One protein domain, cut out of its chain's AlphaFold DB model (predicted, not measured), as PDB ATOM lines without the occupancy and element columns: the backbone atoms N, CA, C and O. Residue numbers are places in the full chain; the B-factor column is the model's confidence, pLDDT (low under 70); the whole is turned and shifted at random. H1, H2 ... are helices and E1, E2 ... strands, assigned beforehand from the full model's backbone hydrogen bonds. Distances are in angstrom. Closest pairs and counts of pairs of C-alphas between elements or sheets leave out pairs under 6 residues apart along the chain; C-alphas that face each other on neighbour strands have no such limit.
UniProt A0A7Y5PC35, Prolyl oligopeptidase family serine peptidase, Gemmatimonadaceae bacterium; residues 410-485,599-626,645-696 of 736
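What this domain is: This is residues 410 to 485, 599 to 626 and 645 to 696 of the 736 residues of the protein "Prolyl oligopeptidase family serine peptidase" of Gemmatimonadaceae bacterium (UniProt A0A7Y5PC35). A small sheet of three parallel strands, E1, E4 and E5, has H1 and H2 over one face, and H1 reaches from it to the hairpin E2 and E3, on which its residues 438 to 445 pack. Away from this body, H3, H4 and H5 make a cluster that meets it near E3; H6, H7 and H8 form a string of short helices ending beside E1, and residues 645 to 659, with no named element, pass through the middle. The printed part has 156 residues, with eight named helices and five named strands in the order E1 E2 E3 H1 E4 H2 E5 H3 H4 H5 H6 H7 H8. Its class is mixed, helices and strands; it is compact, with a radius of gyration of the C-alphas of 15.8 A and spans of 42 by 41 by 23 A.

How they stand to each other: Start at the sheet, whose order is E1 (410 to 414), E4 (454 to 459), E5 (481 to 484). Between E1 and E4 find N 458 and O 411 within hydrogen-bond range at 2.9 A; between E4 and E5, N 457 and O 481 at 2.8 A. H1 (435 to 451) and H2 (464 to 474) are on the same face, giving two layers, helices on one face of a sheet. H1 only just stands up from the sheet, rising 41 degrees; H2 runs along the strands, at 23 degrees to E5 on the local plane, with a height over the sheet of 6.2 A. E4, H2 and E5 form a strand-helix-strand unit, two parallel neighbour strands with a helix between, its crossover right-handed. E2 (418 to 420) and E3 (426 to 428) are an antiparallel hairpin, with N 427 and O 419 at 2.8 A; the closest C-alphas of E2 and H1 are Trp 419 and Ala 441, 6.3 A apart. H3 (599 to 605) and H5 (617 to 626) touch at Phe 600 and Leu 623, C-alphas 5.8 A apart. The closest C-alphas of E3 and H4 (607 to 612) are Leu 426 and Phe 610, 6.7 A apart. H6 (660 to 668) and H7 (674 to 680) touch at Val 667 and Pro 674, C-alphas 6.0 A apart. H8 (683 to 688) only grazes the sheet. Every O i to N i+4 pair is within hydrogen-bond range in H1, H2, H3, H4, H6, H7 and H8, and 4 of 6 are in H5.

Where its parts are: Find C-alpha 410 at (26.187, 13.975, -34.879), where E1 begins. H1 runs 23.9 A from C-alpha 435 at (45.205, 15.323, -14.483); H2 measures 15.9 A, H5 15.1 A and E4 12.4 A. H8 ends at C-alpha 688, (21.808, 23.179, -36.681).

The domain as a whole: Look for the farthest C-alphas at Arg 433 and Pro 673, 47.6 A apart. Residues 486 to 598 and 627 to 644 are not printed; the C-alpha gaps are 19.7 A and 19.4 A. Of the links printed whole, none is long. Only residue 475 has pLDDT under 70.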
ATOM      1  N   ILE A 410      25.975  12.717 -35.586       98.94
ATOM      2  CA  ILE A 410      26.187  13.975 -34.879       98.94
ATOM      3  C   ILE A 410      25.284  14.011 -33.647       98.94
ATOM      4  O   ILE A 410      24.075  13.819 -33.765       98.94
ATOM      5  N   ASP A 411      25.875  14.276 -32.482       98.75
ATOM      6  CA  ASP A 411      25.148  14.494 -31.226       98.75
ATOM      7  C   ASP A 411      25.266  15.961 -30.798       98.75
ATOM      8  O   ASP A 411      26.376  16.467 -30.607       98.75
ATOM      9  N   ALA A 412      24.135  16.653 -30.674       98.38
ATOM     10  CA  ALA A 412      24.087  18.075 -30.356       98.38
ATOM     11  C   ALA A 412      24.239  18.375 -28.851       98.38
ATOM     12  O   ALA A 412      24.368  19.541 -28.480       98.38
ATOM     13  N   HIS A 413      24.291  17.368 -27.968       98.50
ATOM     14  CA  HIS A 413      24.449  17.623 -26.534       98.50
ATOM     15  C   HIS A 413      25.133  16.468 -25.806       98.50
ATOM     16  O   HIS A 413      24.528  15.421 -25.574       98.50
ATOM     17  N   VAL A 414      26.389  16.678 -25.401       98.31
ATOM     18  CA  VAL A 414      27.161  15.725 -24.587       98.31
ATOM     19  C   VAL A 414      28.030  16.412 -23.532       98.31
ATOM     20  O   VAL A 414      28.270  17.619 -23.591       98.31
ATOM     21  N   HIS A 415      28.565  15.607 -22.612       97.25
ATOM     22  CA  HIS A 415      29.520  16.011 -21.583       97.25
ATOM     23  C   HIS A 415      30.720  15.049 -21.551       97.25
ATOM     24  O   HIS A 415      30.732  14.071 -20.801       97.25
ATOM     25  N   LEU A 416      31.743  15.292 -22.380       95.31
ATOM     26  CA  LEU A 416      32.952  14.453 -22.466       95.31
ATOM     27  C   LEU A 416      33.761  14.446 -21.161       95.31
ATOM     28  O   LEU A 416      34.333  13.413 -20.811       95.31
ATOM     29  N   GLY A 417      33.752  15.569 -20.434       93.75
ATOM     30  CA  GLY A 417      34.431  15.774 -19.152       93.75
ATOM     31  C   GLY A 417      33.936  14.913 -17.983       93.75
ATOM     32  O   GLY A 417      34.537  14.946 -16.914       93.75
ATOM     33  N   TRP A 418      32.839  14.163 -18.133       94.38
ATOM     34  CA  TRP A 418      32.223  13.403 -17.040       94.38
ATOM     35  C   TRP A 418      32.620  11.929 -17.117       94.38
ATOM     36  O   TRP A 418      32.385  11.267 -18.128       94.38
ATOM     37  N   TRP A 419      33.179  11.377 -16.043       93.44
ATOM     38  CA  TRP A 419      33.671   9.995 -16.018       93.44
ATOM     39  C   TRP A 419      33.552   9.365 -14.628       93.44
ATOM     40  O   TRP A 419      33.387  10.060 -13.631       93.44
ATOM     41  N   PHE A 420      33.603   8.034 -14.552       91.38
ATOM     42  CA  PHE A 420      33.649   7.315 -13.276       91.38
ATOM     43  C   PHE A 420      35.082   6.903 -12.961       91.38
ATOM     44  O   PHE A 420      35.758   6.310 -13.805       91.38
ATOM     45  N   ASP A 421      35.538   7.192 -11.747       88.12
ATOM     46  CA  ASP A 421      36.833   6.718 -11.271       88.12
ATOM     47  C   ASP A 421      36.812   5.227 -10.883       88.12
ATOM     48  O   ASP A 421      35.800   4.524 -10.980       88.12
ATOM     49  N   ARG A 422      37.969   4.721 -10.436       85.38
ATOM     50  CA  ARG A 422      38.139   3.312 -10.041       85.38
ATOM     51  C   ARG A 422      37.289   2.912  -8.832       85.38
ATOM     52  O   ARG A 422      36.968   1.733  -8.700       85.38
ATOM     53  N   ASP A 423      36.891   3.870  -7.999       86.44
ATOM     54  CA  ASP A 423      36.045   3.648  -6.823       86.44
ATOM     55  C   ASP A 423      34.546   3.777  -7.149       86.44
ATOM     56  O   ASP A 423      33.683   3.636  -6.270       86.44
ATOM     57  N   SER A 424      34.222   3.949  -8.439       88.69
ATOM     58  CA  SER A 424      32.870   4.176  -8.944       88.69
ATOM     59  C   SER A 424      32.241   5.431  -8.336       88.69
ATOM     60  O   SER A 424      31.109   5.395  -7.840       88.69
ATOM     61  N   VAL A 425      32.991   6.530  -8.371       90.56
ATOM     62  CA  VAL A 425      32.522   7.882  -8.062       90.56
ATOM     63  C   VAL A 425      32.610   8.736  -9.328       90.56
ATOM     64  O   VAL A 425      33.550   8.617 -10.115       90.56
ATOM     65  N   LEU A 426      31.588   9.561  -9.554       92.38
ATOM     66  CA  LEU A 426      31.551  10.531 -10.642       92.38
ATOM     67  C   LEU A 426      32.614  11.605 -10.419       92.38
ATOM     68  O   LEU A 426      32.642  12.262  -9.382       92.38
ATOM     69  N   GLN A 427      33.418  11.811 -11.450       92.50
ATOM     70  CA  GLN A 427      34.365  12.899 -11.594       92.50
ATOM     71  C   GLN A 427      33.929  13.780 -12.768       92.50
ATOM     72  O   GLN A 427      33.387  13.288 -13.765       92.50
ATOM     73  N   VAL A 428      34.156  15.086 -12.640       90.44
ATOM     74  CA  VAL A 428      33.824  16.087 -13.661       90.44
ATOM     75  C   VAL A 428      35.052  16.945 -13.929       90.44
ATOM     76  O   VAL A 428      35.632  17.513 -13.003       90.44
ATOM     77  N   GLY A 429      35.430  17.036 -15.199       87.94
ATOM     78  CA  GLY A 429      36.587  17.781 -15.670       87.94
ATOM     79  C   GLY A 429      37.919  17.151 -15.274       87.94
ATOM     80  O   GLY A 429      38.034  15.937 -15.065       87.94
ATOM     81  N   ILE A 430      38.949  17.996 -15.211       81.00
ATOM     82  CA  ILE A 430      40.325  17.597 -14.911       81.00
ATOM     83  C   ILE A 430      40.633  17.865 -13.432       81.00
ATOM     84  O   ILE A 430      40.747  19.017 -13.011       81.00
ATOM     85  N   ASP A 431      40.816  16.800 -12.643       77.31
ATOM     86  CA  ASP A 431      41.368  16.921 -11.287       77.31
ATOM     87  C   ASP A 431      42.856  17.279 -11.382       77.31
ATOM     88  O   ASP A 431      43.667  16.486 -11.859       77.31
ATOM     89  N   ARG A 432      43.231  18.455 -10.868       73.44
ATOM     90  CA  ARG A 432      44.625  18.931 -10.847       73.44
ATOM     91  C   ARG A 432      45.580  18.031 -10.058       73.44
ATOM     92  O   ARG A 432      46.787  18.144 -10.223       73.44
ATOM     93  N   ARG A 433      45.075  17.157  -9.183       74.56
ATOM     94  CA  ARG A 433      45.909  16.212  -8.418       74.56
ATOM     95  C   ARG A 433      46.309  14.978  -9.229       74.56
ATOM     96  O   ARG A 433      47.289  14.334  -8.872       74.56
ATOM     97  N   ALA A 434      45.540  14.634 -10.263       77.38
ATOM     98  CA  ALA A 434      45.781  13.488 -11.144       77.38
ATOM     99  C   ALA A 434      45.266  13.769 -12.576       77.38
ATOM    100  O   ALA A 434      44.372  13.071 -13.075       77.38
ATOM    101  N   PRO A 435      45.776  14.821 -13.239       80.94
ATOM    102  CA  PRO A 435      45.205  15.323 -14.483       80.94
ATOM    103  C   PRO A 435      45.377  14.340 -15.650       80.94
ATOM    104  O   PRO A 435      44.530  14.280 -16.540       80.94
ATOM    105  N   GLU A 436      46.401  13.485 -15.617       80.12
ATOM    106  CA  GLU A 436      46.611  12.420 -16.593       80.12
ATOM    107  C   GLU A 436      45.516  11.345 -16.530       80.12
ATOM    108  O   GLU A 436      45.145  10.777 -17.558       80.12
ATOM    109  N   VAL A 437      44.978  11.066 -15.335       84.06
ATOM    110  CA  VAL A 437      43.888  10.093 -15.158       84.06
ATOM    111  C   VAL A 437      42.603  10.647 -15.760       84.06
ATOM    112  O   VAL A 437      41.935   9.947 -16.523       84.06
ATOM    113  N   ALA A 438      42.301  11.912 -15.461       87.12
ATOM    114  CA  ALA A 438      41.133  12.592 -15.999       87.12
ATOM    115  C   ALA A 438      41.191  12.674 -17.526       87.12
ATOM    116  O   ALA A 438      40.258  12.252 -18.203       87.12
ATOM    117  N   LEU A 439      42.315  13.127 -18.089       86.19
ATOM    118  CA  LEU A 439      42.462  13.223 -19.539       86.19
ATOM    119  C   LEU A 439      42.364  11.869 -20.239       86.19
ATOM    120  O   LEU A 439      41.763  11.792 -21.306       86.19
ATOM    121  N   ARG A 440      42.902  10.789 -19.657       84.25
ATOM    122  CA  ARG A 440      42.717   9.444 -20.226       84.25
ATOM    123  C   ARG A 440      41.256   9.027 -20.228       84.25
ATOM    124  O   ARG A 440      40.811   8.444 -21.212       84.25
ATOM    125  N   ALA A 441      40.520   9.316 -19.158       90.06
ATOM    126  CA  ALA A 441      39.098   9.012 -19.083       90.06
ATOM    127  C   ALA A 441      38.299   9.813 -20.125       90.06
ATOM    128  O   ALA A 441      37.506   9.241 -20.868       90.06
ATOM    129  N   ILE A 442      38.584  11.109 -20.263       92.00
ATOM    130  CA  ILE A 442      37.942  11.986 -21.249       92.00
ATOM    131  C   ILE A 442      38.298  11.564 -22.684       92.00
ATOM    132  O   ILE A 442      37.421  11.471 -23.543       92.00
ATOM    133  N   ALA A 443      39.561  11.224 -22.952       88.25
ATOM    134  CA  ALA A 443      39.985  10.679 -24.240       88.25
ATOM    135  C   ALA A 443      39.311   9.327 -24.533       88.25
ATOM    136  O   ALA A 443      38.903   9.071 -25.666       88.25
ATOM    137  N   ALA A 444      39.133   8.472 -23.520       89.44
ATOM    138  CA  ALA A 444      38.393   7.221 -23.660       89.44
ATOM    139  C   ALA A 444      36.912   7.468 -23.984       89.44
ATOM    140  O   ALA A 444      36.379   6.785 -24.860       89.44
ATOM    141  N   ASN A 445      36.274   8.465 -23.362       95.50
ATOM    142  CA  ASN A 445      34.908   8.891 -23.685       95.50
ATOM    143  C   ASN A 445      34.803   9.352 -25.148       95.50
ATOM    144  O   ASN A 445      33.964   8.849 -25.898       95.50
ATOM    145  N   ALA A 446      35.694  10.250 -25.583       95.38
ATOM    146  CA  ALA A 446      35.739  10.750 -26.959       95.38
ATOM    147  C   ALA A 446      35.947   9.610 -27.971       95.38
ATOM    148  O   ALA A 446      35.221   9.496 -28.962       95.38
ATOM    149  N   ARG A 447      36.886   8.701 -27.693       93.19
ATOM    150  CA  ARG A 447      37.136   7.521 -28.523       93.19
ATOM    151  C   ARG A 447      35.940   6.571 -28.555       93.19
ATOM    152  O   ARG A 447      35.617   6.053 -29.622       93.19
ATOM    153  N   ALA A 448      35.288   6.322 -27.420       94.25
ATOM    154  CA  ALA A 448      34.111   5.458 -27.345       94.25
ATOM    155  C   ALA A 448      32.973   6.001 -28.217       94.25
ATOM    156  O   ALA A 448      32.371   5.245 -28.976       94.25
ATOM    157  N   MET A 449      32.743   7.315 -28.178       97.50
ATOM    158  CA  MET A 449      31.784   7.985 -29.052       97.50
ATOM    159  C   MET A 449      32.142   7.852 -30.535       97.50
ATOM    160  O   MET A 449      31.295   7.439 -31.331       97.50
ATOM    161  N   LEU A 450      33.404   8.118 -30.900       97.44
ATOM    162  CA  LEU A 450      33.877   7.959 -32.278       97.44
ATOM    163  C   LEU A 450      33.640   6.537 -32.789       97.44
ATOM    164  O   LEU A 450      33.055   6.338 -33.850       97.44
ATOM    165  N   LEU A 451      34.046   5.535 -32.011       94.50
ATOM    166  CA  LEU A 451      33.907   4.127 -32.380       94.50
ATOM    167  C   LEU A 451      32.461   3.614 -32.365       94.50
ATOM    168  O   LEU A 451      32.217   2.544 -32.931       94.50
ATOM    169  N   ALA A 452      31.540   4.355 -31.743       97.19
ATOM    170  CA  ALA A 452      30.091   4.162 -31.817       97.19
ATOM    171  C   ALA A 452      29.447   4.915 -32.997       97.19
ATOM    172  O   ALA A 452      28.227   4.925 -33.133       97.19
ATOM    173  N   GLY A 453      30.258   5.509 -33.877       98.06
ATOM    174  CA  GLY A 453      29.820   6.115 -35.133       98.06
ATOM    175  C   GLY A 453      29.497   7.605 -35.045       98.06
ATOM    176  O   GLY A 453      29.074   8.189 -36.043       98.06
ATOM    177  N   PHE A 454      29.723   8.236 -33.892       98.75
ATOM    178  CA  PHE A 454      29.556   9.674 -33.712       98.75
ATOM    179  C   PHE A 454      30.842  10.381 -34.116       98.75
ATOM    180  O   PHE A 454      31.839  10.328 -33.407       98.75
ATOM    181  N   THR A 455      30.836  11.020 -35.281       98.69
ATOM    182  CA  THR A 455      32.029  11.684 -35.844       98.69
ATOM    183  C   THR A 455      32.087  13.169 -35.510       98.69
ATOM    184  O   THR A 455      33.153  13.773 -35.632       98.69
ATOM    185  N   THR A 456      30.973  13.747 -35.049       98.88
ATOM    186  CA  THR A 456      30.878  15.121 -34.545       98.88
ATOM    187  C   THR A 456      30.022  15.160 -33.280       98.88
ATOM    188  O   THR A 456      29.012  14.465 -33.192       98.88
ATOM    189  N   VAL A 457      30.413  15.971 -32.298       98.69
ATOM    190  CA  VAL A 457      29.669  16.182 -31.051       98.69
ATOM    191  C   VAL A 457      29.711  17.650 -30.633       98.69
ATOM    192  O   VAL A 457      30.714  18.331 -30.849       98.69
ATOM    193  N   GLN A 458      28.647  18.128 -29.994       98.44
ATOM    194  CA  GLN A 458      28.613  19.409 -29.291       98.44
ATOM    195  C   GLN A 458      28.701  19.153 -27.780       98.44
ATOM    196  O   GLN A 458      27.756  18.672 -27.153       98.44
ATOM    197  N   CYS A 459      29.875  19.435 -27.212       97.31
ATOM    198  CA  CYS A 459      30.210  19.216 -25.812       97.31
ATOM    199  C   CYS A 459      30.066  20.514 -25.015       97.31
ATOM    200  O   CYS A 459      30.756  21.494 -25.284       97.31
ATOM    201  N   VAL A 460      29.155  20.535 -24.049       94.88
ATOM    202  CA  VAL A 460      28.771  21.758 -23.319       94.88
ATOM    203  C   VAL A 460      29.070  21.632 -21.824       94.88
ATOM    204  O   VAL A 460      28.255  22.012 -20.982       94.88
ATOM    205  N   GLY A 461      30.201  20.989 -21.498       78.88
ATOM    206  CA  GLY A 461      30.461  20.428 -20.174       78.88
ATOM    207  C   GLY A 461      31.500  21.141 -19.322       78.88
ATOM    208  O   GLY A 461      31.309  21.167 -18.105       78.88
ATOM    209  N   GLY A 462      32.550  21.720 -19.907       89.44
ATOM    210  CA  GLY A 462      33.610  22.332 -19.105       89.44
ATOM    211  C   GLY A 462      34.761  22.960 -19.895       89.44
ATOM    212  O   GLY A 462      34.878  22.774 -21.106       89.44
ATOM    213  N   PRO A 463      35.636  23.730 -19.222       89.12
ATOM    214  CA  PRO A 463      36.756  24.427 -19.858       89.12
ATOM    215  C   PRO A 463      37.766  23.487 -20.535       89.12
ATOM    216  O   PRO A 463      38.405  23.877 -21.511       89.12
ATOM    217  N   GLU A 464      37.902  22.250 -20.053       89.81
ATOM    218  CA  GLU A 464      38.763  21.219 -20.639       89.81
ATOM    219  C   GLU A 464      38.367  20.820 -22.066       89.81
ATOM    220  O   GLU A 464      39.214  20.355 -22.835       89.81
ATOM    221  N   ASP A 465      37.104  21.038 -22.442       93.44
ATOM    222  CA  ASP A 465      36.577  20.686 -23.757       93.44
ATOM    223  C   ASP A 465      37.347  21.387 -24.889       93.44
ATOM    224  O   ASP A 465      37.530  20.803 -25.959       93.44
ATOM    225  N   GLY A 466      37.844  22.611 -24.655       91.75
ATOM    226  CA  GLY A 466      38.635  23.365 -25.634       91.75
ATOM    227  C   GLY A 466      39.955  22.672 -25.967       91.75
ATOM    228  O   GLY A 466      40.265  22.435 -27.136       91.75
ATOM    229  N   SER A 467      40.702  22.255 -24.944       88.75
ATOM    230  CA  SER A 467      41.985  21.577 -25.142       88.75
ATOM    231  C   SER A 467      41.809  20.181 -25.756       88.75
ATOM    232  O   SER A 467      42.603  19.771 -26.605       88.75
ATOM    233  N   ILE A 468      40.733  19.470 -25.397       90.56
ATOM    234  CA  ILE A 468      40.364  18.181 -26.005       90.56
ATOM    235  C   ILE A 468      39.983  18.348 -27.479       90.56
ATOM    236  O   ILE A 468      40.465  17.589 -28.326       90.56
ATOM    237  N   ARG A 469      39.157  19.350 -27.809       95.12
ATOM    238  CA  ARG A 469      38.797  19.694 -29.191       95.12
ATOM    239  C   ARG A 469      40.045  19.914 -30.032       95.12
ATOM    240  O   ARG A 469      40.163  19.328 -31.109       95.12
ATOM    241  N   ASP A 470      40.959  20.744 -29.545       88.94
ATOM    242  CA  ASP A 470      42.141  21.149 -30.299       88.94
ATOM    243  C   ASP A 470      43.107  19.967 -30.497       88.94
ATOM    244  O   ASP A 470      43.629  19.782 -31.598       88.94
ATOM    245  N   ALA A 471      43.272  19.104 -29.487       82.06
ATOM    246  CA  ALA A 471      44.038  17.862 -29.609       82.06
ATOM    247  C   ALA A 471      43.435  16.914 -30.668       82.06
ATOM    248  O   ALA A 471      44.131  16.446 -31.571       82.06
ATOM    249  N   ILE A 472      42.119  16.682 -30.646       84.81
ATOM    250  CA  ILE A 472      41.451  15.840 -31.655       84.81
ATOM    251  C   ILE A 472      41.505  16.478 -33.058       84.81
ATOM    252  O   ILE A 472      41.576  15.782 -34.079       84.81
ATOM    253  N   ALA A 473      41.460  17.809 -33.147       84.50
ATOM    254  CA  ALA A 473      41.565  18.530 -34.413       84.50
ATOM    255  C   ALA A 473      42.950  18.368 -35.059       84.50
ATOM    256  O   ALA A 473      43.016  18.184 -36.275       84.50
ATOM    257  N   ARG A 474      44.027  18.365 -34.262       77.44
ATOM    258  CA  ARG A 474      45.398  18.083 -34.727       77.44
ATOM    259  C   ARG A 474      45.654  16.602 -35.026       77.44
ATOM    260  O   ARG A 474      46.591  16.277 -35.750       77.44
ATOM    261  N   GLY A 475      44.788  15.715 -34.534       69.81
ATOM    262  CA  GLY A 475      44.959  14.264 -34.644       69.81
ATOM    263  C   GLY A 475      45.834  13.671 -33.541       69.81
ATOM    264  O   GLY A 475      46.286  12.540 -33.681       69.81
ATOM    265  N   ASP A 476      46.043  14.425 -32.462       71.75
ATOM    266  CA  ASP A 476      46.790  14.023 -31.270       71.75
ATOM    267  C   ASP A 476      46.020  12.989 -30.435       71.75
ATOM    268  O   ASP A 476      46.610  12.159 -29.756       71.75
ATOM    269  N   LEU A 477      44.684  13.035 -30.467       78.69
ATOM    270  CA  LEU A 477      43.815  12.084 -29.777       78.69
ATOM    271  C   LEU A 477      42.731  11.555 -30.729       78.69
ATOM    272  O   LEU A 477      42.138  12.344 -31.475       78.69
ATOM    273  N   PRO A 478      42.399  10.252 -30.677       80.31
ATOM    274  CA  PRO A 478      41.239   9.724 -31.383       80.31
ATOM    275  C   PRO A 478      39.945  10.274 -30.774       80.31
ATOM    276  O   PRO A 478      39.665  10.068 -29.593       80.31
ATOM    277  N   GLY A 479      39.102  10.902 -31.591       92.69
ATOM    278  CA  GLY A 479      37.783  11.358 -31.156       92.69
ATOM    279  C   GLY A 479      36.949  12.007 -32.267       92.69
ATOM    280  O   GLY A 479      37.442  12.212 -33.383       92.69
ATOM    281  N   PRO A 480      35.673  12.322 -31.986       97.75
ATOM    282  CA  PRO A 480      34.838  13.116 -32.878       97.75
ATOM    283  C   PRO A 480      35.374  14.542 -33.033       97.75
ATOM    284  O   PRO A 480      36.068  15.069 -32.171       97.75
ATOM    285  N   ARG A 481      34.976  15.230 -34.104       98.12
ATOM    286  CA  ARG A 481      35.006  16.697 -34.129       98.12
ATOM    287  C   ARG A 481      34.183  17.228 -32.948       98.12
ATOM    288  O   ARG A 481      33.022  16.862 -32.815       98.12
ATOM    289  N   VAL A 482      34.770  18.095 -32.129       98.31
ATOM    290  CA  VAL A 482      34.102  18.685 -30.961       98.31
ATOM    291  C   VAL A 482      33.773  20.149 -31.250       98.31
ATOM    292  O   VAL A 482      34.615  20.875 -31.768       98.31
ATOM    293  N   LEU A 483      32.551  20.566 -30.929       98.25
ATOM    294  CA  LEU A 483      32.176  21.968 -30.738       98.25
ATOM    295  C   LEU A 483      31.960  22.170 -29.248       98.25
ATOM    296  O   LEU A 483      31.378  21.288 -28.617       98.25
ATOM    297  N   THR A 484      32.397  23.291 -28.682       97.75
ATOM    298  CA  THR A 484      32.273  23.486 -27.234       97.75
ATOM    299  C   THR A 484      31.852  24.877 -26.798       97.75
ATOM    300  O   THR A 484      32.256  25.878 -27.384       97.75
ATOM    301  N   SER A 485      31.045  24.943 -25.737       96.38
ATOM    302  CA  SER A 485      30.791  26.193 -25.015       96.38
ATOM    303  C   SER A 485      31.923  26.583 -24.069       96.38
ATOM    304  O   SER A 485      31.865  27.667 -23.500       96.38
ATOM    305  N   VAL A 599      19.808   9.620 -21.280       96.25
ATOM    306  CA  VAL A 599      20.264  10.244 -20.031       96.25
ATOM    307  C   VAL A 599      19.483   9.724 -18.822       96.25
ATOM    308  O   VAL A 599      20.087   9.274 -17.849       96.25
ATOM    309  N   PHE A 600      18.150   9.666 -18.899       95.56
ATOM    310  CA  PHE A 600      17.313   9.181 -17.800       95.56
ATOM    311  C   PHE A 600      17.628   7.722 -17.460       95.56
ATOM    312  O   PHE A 600      17.874   7.394 -16.299       95.56
ATOM    313  N   GLN A 601      17.679   6.854 -18.475       96.12
ATOM    314  CA  GLN A 601      17.981   5.440 -18.281       96.12
ATOM    315  C   GLN A 601      19.404   5.243 -17.746       96.12
ATOM    316  O   GLN A 601      19.613   4.413 -16.868       96.12
ATOM    317  N   ASN A 602      20.373   6.044 -18.195       96.75
ATOM    318  CA  ASN A 602      21.754   5.960 -17.728       96.75
ATOM    319  C   ASN A 602      21.884   6.242 -16.222       96.75
ATOM    320  O   ASN A 602      22.600   5.514 -15.529       96.75
ATOM    321  N   TYR A 603      21.170   7.246 -15.701       95.81
ATOM    322  CA  TYR A 603      21.124   7.518 -14.261       95.81
ATOM    323  C   TYR A 603      20.503   6.356 -13.473       95.81
ATOM    324  O   TYR A 603      20.990   6.021 -12.391       95.81
ATOM    325  N   LEU A 604      19.457   5.718 -14.009       95.88
ATOM    326  CA  LEU A 604      18.796   4.573 -13.373       95.88
ATOM    327  C   LEU A 604      19.678   3.315 -13.382       95.88
ATOM    328  O   LEU A 604      19.832   2.671 -12.340       95.88
ATOM    329  N   ASP A 605      20.303   3.004 -14.521       95.19
ATOM    330  CA  ASP A 605      21.231   1.876 -14.693       95.19
ATOM    331  C   ASP A 605      22.424   1.994 -13.731       95.19
ATOM    332  O   ASP A 605      22.865   1.009 -13.132       95.19
ATOM    333  N   HIS A 606      22.909   3.221 -13.515       94.81
ATOM    334  CA  HIS A 606      24.060   3.522 -12.664       94.81
ATOM    335  C   HIS A 606      23.673   4.149 -11.317       94.81
ATOM    336  O   HIS A 606      24.500   4.807 -10.679       94.81
ATOM    337  N   ARG A 607      22.450   3.903 -10.820       93.94
ATOM    338  CA  ARG A 607      21.917   4.525  -9.587       93.94
ATOM    339  C   ARG A 607      22.846   4.433  -8.376       93.94
ATOM    340  O   ARG A 607      22.918   5.345  -7.560       93.94
ATOM    341  N   ARG A 608      23.591   3.327  -8.254       91.31
ATOM    342  CA  ARG A 608      24.546   3.113  -7.155       91.31
ATOM    343  C   ARG A 608      25.736   4.069  -7.247       91.31
ATOM    344  O   ARG A 608      26.187   4.557  -6.218       91.31
ATOM    345  N   VAL A 609      26.248   4.292  -8.452       92.44
ATOM    346  CA  VAL A 609      27.420   5.136  -8.727       92.44
ATOM    347  C   VAL A 609      27.038   6.605  -8.546       92.44
ATOM    348  O   VAL A 609      27.652   7.311  -7.747       92.44
ATOM    349  N   PHE A 610      25.943   7.040  -9.175       92.06
ATOM    350  CA  PHE A 610      25.428   8.401  -9.012       92.06
ATOM    351  C   PHE A 610      25.009   8.698  -7.566       92.06
ATOM    352  O   PHE A 610      25.356   9.751  -7.039       92.06
ATOM    353  N   GLY A 611      24.356   7.754  -6.877       91.12
ATOM    354  CA  GLY A 611      23.982   7.917  -5.468       91.12
ATOM    355  C   GLY A 611      25.190   8.053  -4.534       91.12
ATOM    356  O   GLY A 611      25.188   8.898  -3.643       91.12
ATOM    357  N   ARG A 612      26.268   7.286  -4.769       90.62
ATOM    358  CA  ARG A 612      27.551   7.467  -4.056       90.62
ATOM    359  C   ARG A 612      28.196   8.824  -4.324       90.62
ATOM    360  O   ARG A 612      28.914   9.325  -3.471       90.62
ATOM    361  N   SER A 613      27.909   9.406  -5.482       89.06
ATOM    362  CA  SER A 613      28.429  10.702  -5.920       89.06
ATOM    363  C   SER A 613      27.558  11.881  -5.463       89.06
ATOM    364  O   SER A 613      27.699  12.987  -5.974       89.06
ATOM    365  N   GLY A 614      26.637  11.654  -4.519       87.75
ATOM    366  CA  GLY A 614      25.790  12.697  -3.940       87.75
ATOM    367  C   GLY A 614      24.489  12.969  -4.696       87.75
ATOM    368  O   GLY A 614      23.772  13.895  -4.325       87.75
ATOM    369  N   PHE A 615      24.143  12.179  -5.720       88.50
ATOM    370  CA  PHE A 615      22.838  12.308  -6.369       88.50
ATOM    371  C   PHE A 615      21.718  11.846  -5.414       88.50
ATOM    372  O   PHE A 615      21.775  10.701  -4.944       88.50
ATOM    373  N   PRO A 616      20.704  12.683  -5.113       88.69
ATOM    374  CA  PRO A 616      19.718  12.359  -4.084       88.69
ATOM    375  C   PRO A 616      18.893  11.108  -4.436       88.69
ATOM    376  O   PRO A 616      18.348  11.043  -5.544       88.69
ATOM    377  N   PRO A 617      18.756  10.118  -3.530       86.69
ATOM    378  CA  PRO A 617      18.039   8.871  -3.810       86.69
ATOM    379  C   PRO A 617      16.596   9.063  -4.299       86.69
ATOM    380  O   PRO A 617      16.133   8.336  -5.177       86.69
ATOM    381  N   GLU A 618      15.892  10.060  -3.770       87.62
ATOM    382  CA  GLU A 618      14.528  10.415  -4.160       87.62
ATOM    383  C   GLU A 618      14.431  10.907  -5.611       87.62
ATOM    384  O   GLU A 618      13.397  10.732  -6.258       87.62
ATOM    385  N   SER A 619      15.519  11.454  -6.166       89.81
ATOM    386  CA  SER A 619      15.536  11.952  -7.542       89.81
ATOM    387  C   SER A 619      15.498  10.816  -8.570       89.81
ATOM    388  O   SER A 619      15.017  11.031  -9.679       89.81
ATOM    389  N   PHE A 620      15.900   9.584  -8.225       92.88
ATOM    390  CA  PHE A 620      15.788   8.442  -9.147       92.88
ATOM    391  C   PHE A 620      14.335   8.071  -9.461       92.88
ATOM    392  O   PHE A 620      14.040   7.703 -10.595       92.88
ATOM    393  N   ALA A 621      13.421   8.193  -8.493       92.81
ATOM    394  CA  ALA A 621      11.998   7.967  -8.742       92.81
ATOM    395  C   ALA A 621      11.447   9.011  -9.729       92.81
ATOM    396  O   ALA A 621      10.772   8.657 -10.690       92.81
ATOM    397  N   VAL A 622      11.843  10.277  -9.560       92.88
ATOM    398  CA  VAL A 622      11.468  11.367 -10.476       92.88
ATOM    399  C   VAL A 622      11.985  11.118 -11.896       92.88
ATOM    400  O   VAL A 622      11.262  11.357 -12.858       92.88
ATOM    401  N   LEU A 623      13.213  10.612 -12.051       93.00
ATOM    402  CA  LEU A 623      13.759  10.258 -13.369       93.00
ATOM    403  C   LEU A 623      13.008   9.084 -14.015       93.00
ATOM    404  O   LEU A 623      12.755   9.110 -15.219       93.00
ATOM    405  N   ALA A 624      12.622   8.076 -13.226       94.75
ATOM    406  CA  ALA A 624      11.812   6.961 -13.713       94.75
ATOM    407  C   ALA A 624      10.436   7.435 -14.214       94.75
ATOM    408  O   ALA A 624       9.994   7.004 -15.280       94.75
ATOM    409  N   ASP A 625       9.807   8.375 -13.507       94.44
ATOM    410  CA  ASP A 625       8.534   8.980 -13.915       94.44
ATOM    411  C   ASP A 625       8.682   9.923 -15.123       94.44
ATOM    412  O   ASP A 625       7.737  10.091 -15.900       94.44
ATOM    413  N   ALA A 626       9.860  10.526 -15.316       94.25
ATOM    414  CA  ALA A 626      10.147  11.419 -16.436       94.25
ATOM    415  C   ALA A 626      10.288  10.680 -17.779       94.25
ATOM    416  O   ALA A 626       9.916  11.237 -18.808       94.25
ATOM    417  N   ILE A 645      13.895  19.453 -35.051       98.62
ATOM    418  CA  ILE A 645      14.293  18.518 -33.989       98.62
ATOM    419  C   ILE A 645      15.598  17.814 -34.355       98.62
ATOM    420  O   ILE A 645      15.646  17.095 -35.362       98.62
ATOM    421  N   VAL A 646      16.621  17.956 -33.512       98.50
ATOM    422  CA  VAL A 646      17.944  17.324 -33.677       98.50
ATOM    423  C   VAL A 646      18.175  16.188 -32.676       98.50
ATOM    424  O   VAL A 646      17.433  16.011 -31.700       98.50
ATOM    425  N   LEU A 647      19.172  15.342 -32.942       98.62
ATOM    426  CA  LEU A 647      19.654  14.381 -31.954       98.62
ATOM    427  C   LEU A 647      20.433  15.108 -30.854       98.62
ATOM    428  O   LEU A 647      21.493  15.661 -31.124       98.62
ATOM    429  N   SER A 648      19.930  15.008 -29.626       97.44
ATOM    430  CA  SER A 648      20.592  15.457 -28.401       97.44
ATOM    431  C   SER A 648      20.421  14.349 -27.371       97.44
ATOM    432  O   SER A 648      19.285  14.020 -27.019       97.44
ATOM    433  N   SER A 649      21.516  13.727 -26.933       97.94
ATOM    434  CA  SER A 649      21.433  12.572 -26.025       97.94
ATOM    435  C   SER A 649      21.711  12.900 -24.560       97.94
ATOM    436  O   SER A 649      21.282  12.141 -23.689       97.94
ATOM    437  N   ASP A 650      22.392  14.023 -24.301       97.19
ATOM    438  CA  ASP A 650      22.922  14.397 -22.987       97.19
ATOM    439  C   ASP A 650      23.787  13.268 -22.397       97.19
ATOM    440  O   ASP A 650      23.597  12.764 -21.285       97.19
ATOM    441  N   ALA A 651      24.720  12.779 -23.223       97.50
ATOM    442  CA  ALA A 651      25.624  11.714 -22.821       97.50
ATOM    443  C   ALA A 651      26.620  12.211 -21.764       97.50
ATOM    444  O   ALA A 651      27.574  12.935 -22.061       97.50
ATOM    445  N   VAL A 652      26.392  11.751 -20.537       96.06
ATOM    446  CA  VAL A 652      27.256  11.911 -19.362       96.06
ATOM    447  C   VAL A 652      28.022  10.614 -19.055       96.06
ATOM    448  O   VAL A 652      27.933   9.633 -19.796       96.06
ATOM    449  N   ALA A 653      28.757  10.577 -17.937       94.56
ATOM    450  CA  ALA A 653      29.483   9.391 -17.476       94.56
ATOM    451  C   ALA A 653      28.627   8.105 -17.547       94.56
ATOM    452  O   ALA A 653      27.496   8.057 -17.053       94.56
ATOM    453  N   GLY A 654      29.173   7.060 -18.177       93.69
ATOM    454  CA  GLY A 654      28.495   5.772 -18.395       93.69
ATOM    455  C   GLY A 654      27.631   5.686 -19.664       93.69
ATOM    456  O   GLY A 654      27.211   4.584 -20.035       93.69
ATOM    457  N   ALA A 655      27.398   6.809 -20.355       97.25
ATOM    458  CA  ALA A 655      26.619   6.866 -21.594       97.25
ATOM    459  C   ALA A 655      27.477   7.009 -22.866       97.25
ATOM    460  O   ALA A 655      26.989   6.694 -23.952       97.25
ATOM    461  N   HIS A 656      28.738   7.449 -22.773       97.06
ATOM    462  CA  HIS A 656      29.607   7.632 -23.944       97.06
ATOM    463  C   HIS A 656      29.783   6.329 -24.732       97.06
ATOM    464  O   HIS A 656      30.145   5.290 -24.183       97.06
ATOM    465  N   GLY A 657      29.502   6.377 -26.035       94.88
ATOM    466  CA  GLY A 657      29.505   5.199 -26.910       94.88
ATOM    467  C   GLY A 657      28.177   4.429 -26.935       94.88
ATOM    468  O   GLY A 657      28.005   3.536 -27.761       94.88
ATOM    469  N   ARG A 658      27.206   4.799 -26.090       97.38
ATOM    470  CA  ARG A 658      25.811   4.319 -26.125       97.38
ATOM    471  C   ARG A 658      24.844   5.356 -26.700       97.38
ATOM    472  O   ARG A 658      23.638   5.150 -26.659       97.38
ATOM    473  N   ASN A 659      25.348   6.453 -27.254       97.25
ATOM    474  CA  ASN A 659      24.556   7.563 -27.788       97.25
ATOM    475  C   ASN A 659      23.469   7.111 -28.786       97.25
ATOM    476  O   ASN A 659      22.366   7.652 -28.791       97.25
ATOM    477  N   ALA A 660      23.731   6.057 -29.569       97.81
ATOM    478  CA  ALA A 660      22.758   5.475 -30.495       97.81
ATOM    479  C   ALA A 660      21.482   4.937 -29.813       97.81
ATOM    480  O   ALA A 660      20.447   4.848 -30.469       97.81
ATOM    481  N   GLU A 661      21.508   4.619 -28.512       98.19
ATOM    482  CA  GLU A 661      20.309   4.204 -27.766       98.19
ATOM    483  C   GLU A 661      19.223   5.286 -27.758       98.19
ATOM    484  O   GLU A 661      18.036   4.964 -27.728       98.19
ATOM    485  N   GLU A 662      19.607   6.560 -27.841       98.56
ATOM    486  CA  GLU A 662      18.658   7.664 -27.955       98.56
ATOM    487  C   GLU A 662      17.876   7.580 -29.277       98.56
ATOM    488  O   GLU A 662      16.648   7.640 -29.274       98.56
ATOM    489  N   LEU A 663      18.560   7.336 -30.404       98.44
ATOM    490  CA  LEU A 663      17.915   7.126 -31.708       98.44
ATOM    491  C   LEU A 663      17.050   5.866 -31.722       98.44
ATOM    492  O   LEU A 663      15.924   5.898 -32.220       98.44
ATOM    493  N   VAL A 664      17.560   4.769 -31.156       98.50
ATOM    494  CA  VAL A 664      16.806   3.518 -31.052       98.50
ATOM    495  C   VAL A 664      15.503   3.764 -30.302       98.50
ATOM    496  O   VAL A 664      14.442   3.442 -30.827       98.50
ATOM    497  N   CYS A 665      15.561   4.399 -29.130       97.81
ATOM    498  CA  CYS A 665      14.380   4.667 -28.318       97.81
ATOM    499  C   CYS A 665      13.394   5.630 -28.995       97.81
ATOM    500  O   CYS A 665      12.180   5.410 -28.966       97.81
ATOM    501  N   ARG A 666      13.898   6.683 -29.654       98.38
ATOM    502  CA  ARG A 666      13.071   7.627 -30.421       98.38
ATOM    503  C   ARG A 666      12.243   6.918 -31.493       98.38
ATOM    504  O   ARG A 666      11.064   7.227 -31.652       98.38
ATOM    505  N   VAL A 667      12.823   5.936 -32.180       98.69
ATOM    506  CA  VAL A 667      12.131   5.148 -33.208       98.69
ATOM    507  C   VAL A 667      11.204   4.099 -32.588       98.69
ATOM    508  O   VAL A 667      10.018   4.061 -32.916       98.69
ATOM    509  N   THR A 668      11.708   3.252 -31.687       97.94
ATOM    510  CA  THR A 668      10.974   2.066 -31.212       97.94
ATOM    511  C   THR A 668       9.932   2.379 -30.143       97.94
ATOM    512  O   THR A 668       8.902   1.711 -30.084       97.94
ATOM    513  N   GLU A 669      10.169   3.392 -29.310       96.69
ATOM    514  CA  GLU A 669       9.309   3.710 -28.166       96.69
ATOM    515  C   GLU A 669       8.556   5.031 -28.346       96.69
ATOM    516  O   GLU A 669       7.446   5.182 -27.828       96.69
ATOM    517  N   ALA A 670       9.118   5.987 -29.090       96.25
ATOM    518  CA  ALA A 670       8.497   7.290 -29.324       96.25
ATOM    519  C   ALA A 670       7.949   7.487 -30.752       96.25
ATOM    520  O   ALA A 670       7.255   8.470 -30.991       96.25
ATOM    521  N   GLY A 671       8.146   6.527 -31.663       96.19
ATOM    522  CA  GLY A 671       7.486   6.492 -32.972       96.19
ATOM    523  C   GLY A 671       8.060   7.441 -34.027       96.19
ATOM    524  O   GLY A 671       7.357   7.762 -34.985       96.19
ATOM    525  N   GLN A 672       9.308   7.897 -33.883       98.44
ATOM    526  CA  GLN A 672       9.984   8.639 -34.949       98.44
ATOM    527  C   GLN A 672      10.177   7.743 -36.179       98.44
ATOM    528  O   GLN A 672      10.682   6.626 -36.038       98.44
ATOM    529  N   PRO A 673       9.851   8.204 -37.398       98.50
ATOM    530  CA  PRO A 673      10.217   7.480 -38.608       98.50
ATOM    531  C   PRO A 673      11.743   7.270 -38.673       98.50
ATOM    532  O   PRO A 673      12.482   8.240 -38.491       98.50
ATOM    533  N   PRO A 674      12.249   6.057 -38.980       98.69
ATOM    534  CA  PRO A 674      13.686   5.771 -38.963       98.69
ATOM    535  C   PRO A 674      14.527   6.731 -39.811       98.69
ATOM    536  O   PRO A 674      15.553   7.219 -39.352       98.69
ATOM    537  N   MET A 675      14.073   7.068 -41.025       98.75
ATOM    538  CA  MET A 675      14.788   8.021 -41.881       98.75
ATOM    539  C   MET A 675      14.865   9.420 -41.253       98.75
ATOM    540  O   MET A 675      15.909  10.063 -41.315       98.75
ATOM    541  N   ASP A 676      13.786   9.883 -40.619       98.62
ATOM    542  CA  ASP A 676      13.778  11.176 -39.931       98.62
ATOM    543  C   ASP A 676      14.730  11.176 -38.725       98.62
ATOM    544  O   ASP A 676      15.468  12.140 -38.526       98.62
ATOM    545  N   ALA A 677      14.797  10.064 -37.983       98.69
ATOM    546  CA  ALA A 677      15.755   9.884 -36.895       98.69
ATOM    547  C   ALA A 677      17.205   9.985 -37.400       98.69
ATOM    548  O   ALA A 677      18.002  10.739 -36.838       98.69
ATOM    549  N   LEU A 678      17.537   9.314 -38.509       98.81
ATOM    550  CA  LEU A 678      18.868   9.398 -39.123       98.81
ATOM    551  C   LEU A 678      19.197  10.813 -39.615       98.81
ATOM    552  O   LEU A 678      20.295  11.310 -39.367       98.81
ATOM    553  N   VAL A 679      18.251  11.493 -40.269       98.81
ATOM    554  CA  VAL A 679      18.422  12.885 -40.721       98.81
ATOM    555  C   VAL A 679      18.624  13.831 -39.531       98.81
ATOM    556  O   VAL A 679      19.480  14.717 -39.602       98.81
ATOM    557  N   SER A 680      17.918  13.606 -38.413       98.75
ATOM    558  CA  SER A 680      18.069  14.381 -37.169       98.75
ATOM    559  C   SER A 680      19.467  14.284 -36.549       98.75
ATOM    560  O   SER A 680      19.873  15.208 -35.851       98.75
ATOM    561  N   ALA A 681      20.209  13.214 -36.855       98.81
ATOM    562  CA  ALA A 681      21.577  12.956 -36.406       98.81
ATOM    563  C   ALA A 681      22.635  13.146 -37.507       98.81
ATOM    564  O   ALA A 681      23.796  12.806 -37.303       98.81
ATOM    565  N   THR A 682      22.257  13.635 -38.692       98.88
ATOM    566  CA  THR A 682      23.175  13.832 -39.826       98.88
ATOM    567  C   THR A 682      23.001  15.234 -40.404       98.88
ATOM    568  O   THR A 682      23.435  16.196 -39.776       98.88
ATOM    569  N   SER A 683      22.360  15.411 -41.562       98.69
ATOM    570  CA  SER A 683      22.335  16.717 -42.240       98.69
ATOM    571  C   SER A 683      21.578  17.795 -41.462       98.69
ATOM    572  O   SER A 683      21.962  18.966 -41.510       98.69
ATOM    573  N   ARG A 684      20.531  17.424 -40.708       98.62
ATOM    574  CA  ARG A 684      19.783  18.372 -39.872       98.62
ATOM    575  C   ARG A 684      20.633  18.856 -38.704       98.62
ATOM    576  O   ARG A 684      20.732  20.063 -38.516       98.62
ATOM    577  N   ALA A 685      21.286  17.936 -37.994       98.62
ATOM    578  CA  ALA A 685      22.235  18.277 -36.938       98.62
ATOM    579  C   ALA A 685      23.401  19.108 -37.490       98.62
ATOM    580  O   ALA A 685      23.703  20.165 -36.952       98.62
ATOM    581  N   ALA A 686      24.002  18.722 -38.621       98.69
ATOM    582  CA  ALA A 686      25.081  19.497 -39.232       98.69
ATOM    583  C   ALA A 686      24.646  20.939 -39.532       98.69
ATOM    584  O   ALA A 686      25.363  21.874 -39.193       98.69
ATOM    585  N   ARG A 687      23.450  21.148 -40.100       97.94
ATOM    586  CA  ARG A 687      22.893  22.493 -40.313       97.94
ATOM    587  C   ARG A 687      22.675  23.240 -38.993       97.94
ATOM    588  O   ARG A 687      23.089  24.391 -38.899       97.94
ATOM    589  N   ALA A 688      22.064  22.596 -38.000       97.00
ATOM    590  CA  ALA A 688      21.808  23.179 -36.681       97.00
ATOM    591  C   ALA A 688      23.098  23.633 -35.979       97.00
ATOM    592  O   ALA A 688      23.127  24.683 -35.344       97.00
ATOM    593  N   LEU A 689      24.187  22.881 -36.159       97.38
ATOM    594  CA  LEU A 689      25.494  23.180 -35.582       97.38
ATOM    595  C   LEU A 689      26.313  24.195 -36.406       97.38
ATOM    596  O   LEU A 689      27.378  24.611 -35.952       97.38
ATOM    597  N   GLY A 690      25.842  24.611 -37.588       96.75
ATOM    598  CA  GLY A 690      26.581  25.504 -38.494       96.75
ATOM    599  C   GLY A 690      27.678  24.808 -39.314       96.75
ATOM    600  O   GLY A 690      28.666  25.433 -39.677       96.75
ATOM    601  N   LEU A 691      27.524  23.509 -39.586       97.75
ATOM    602  CA  LEU A 691      28.484  22.634 -40.275       97.75
ATOM    603  C   LEU A 691      27.933  21.988 -41.561       97.75
ATOM    604  O   LEU A 691      28.529  21.042 -42.081       97.75
ATOM    605  N   GLY A 692      26.775  22.428 -42.062       97.25
ATOM    606  CA  GLY A 692      26.089  21.783 -43.195       97.25
ATOM    607  C   GLY A 692      26.846  21.833 -44.533       97.25
ATOM    608  O   GLY A 692      26.549  21.052 -45.436       97.25
ATOM    609  N   ASP A 693      27.824  22.728 -44.656       96.44
ATOM    610  CA  ASP A 693      28.774  22.855 -45.769       96.44
ATOM    611  C   ASP A 693      30.054  22.023 -45.571       96.44
ATOM    612  O   ASP A 693      30.893  21.948 -46.468       96.44
ATOM    613  N   ARG A 694      30.202  21.374 -44.409       96.44
ATOM    614  CA  ARG A 694      31.377  20.580 -44.043       96.44
ATOM    615  C   ARG A 694      31.087  19.097 -43.872       96.44
ATOM    616  O   ARG A 694      31.892  18.297 -44.329       96.44
ATOM    617  N   THR A 695      29.990  18.716 -43.217       98.38
ATOM    618  CA  THR A 695      29.698  17.311 -42.865       98.38
ATOM    619  C   THR A 695      28.187  17.027 -42.810       98.38
ATOM    620  O   THR A 695      27.363  17.879 -43.143       98.38
ATOM    621  N   GLY A 696      27.808  15.809 -42.415       98.06
ATOM    622  CA  GLY A 696      26.417  15.377 -42.230       98.06
ATOM    623  C   GLY A 696      25.731  14.830 -43.484       98.06
ATOM    624  O   GLY A 696      24.543  14.523 -43.436       98.06
TER     625      GLY A 696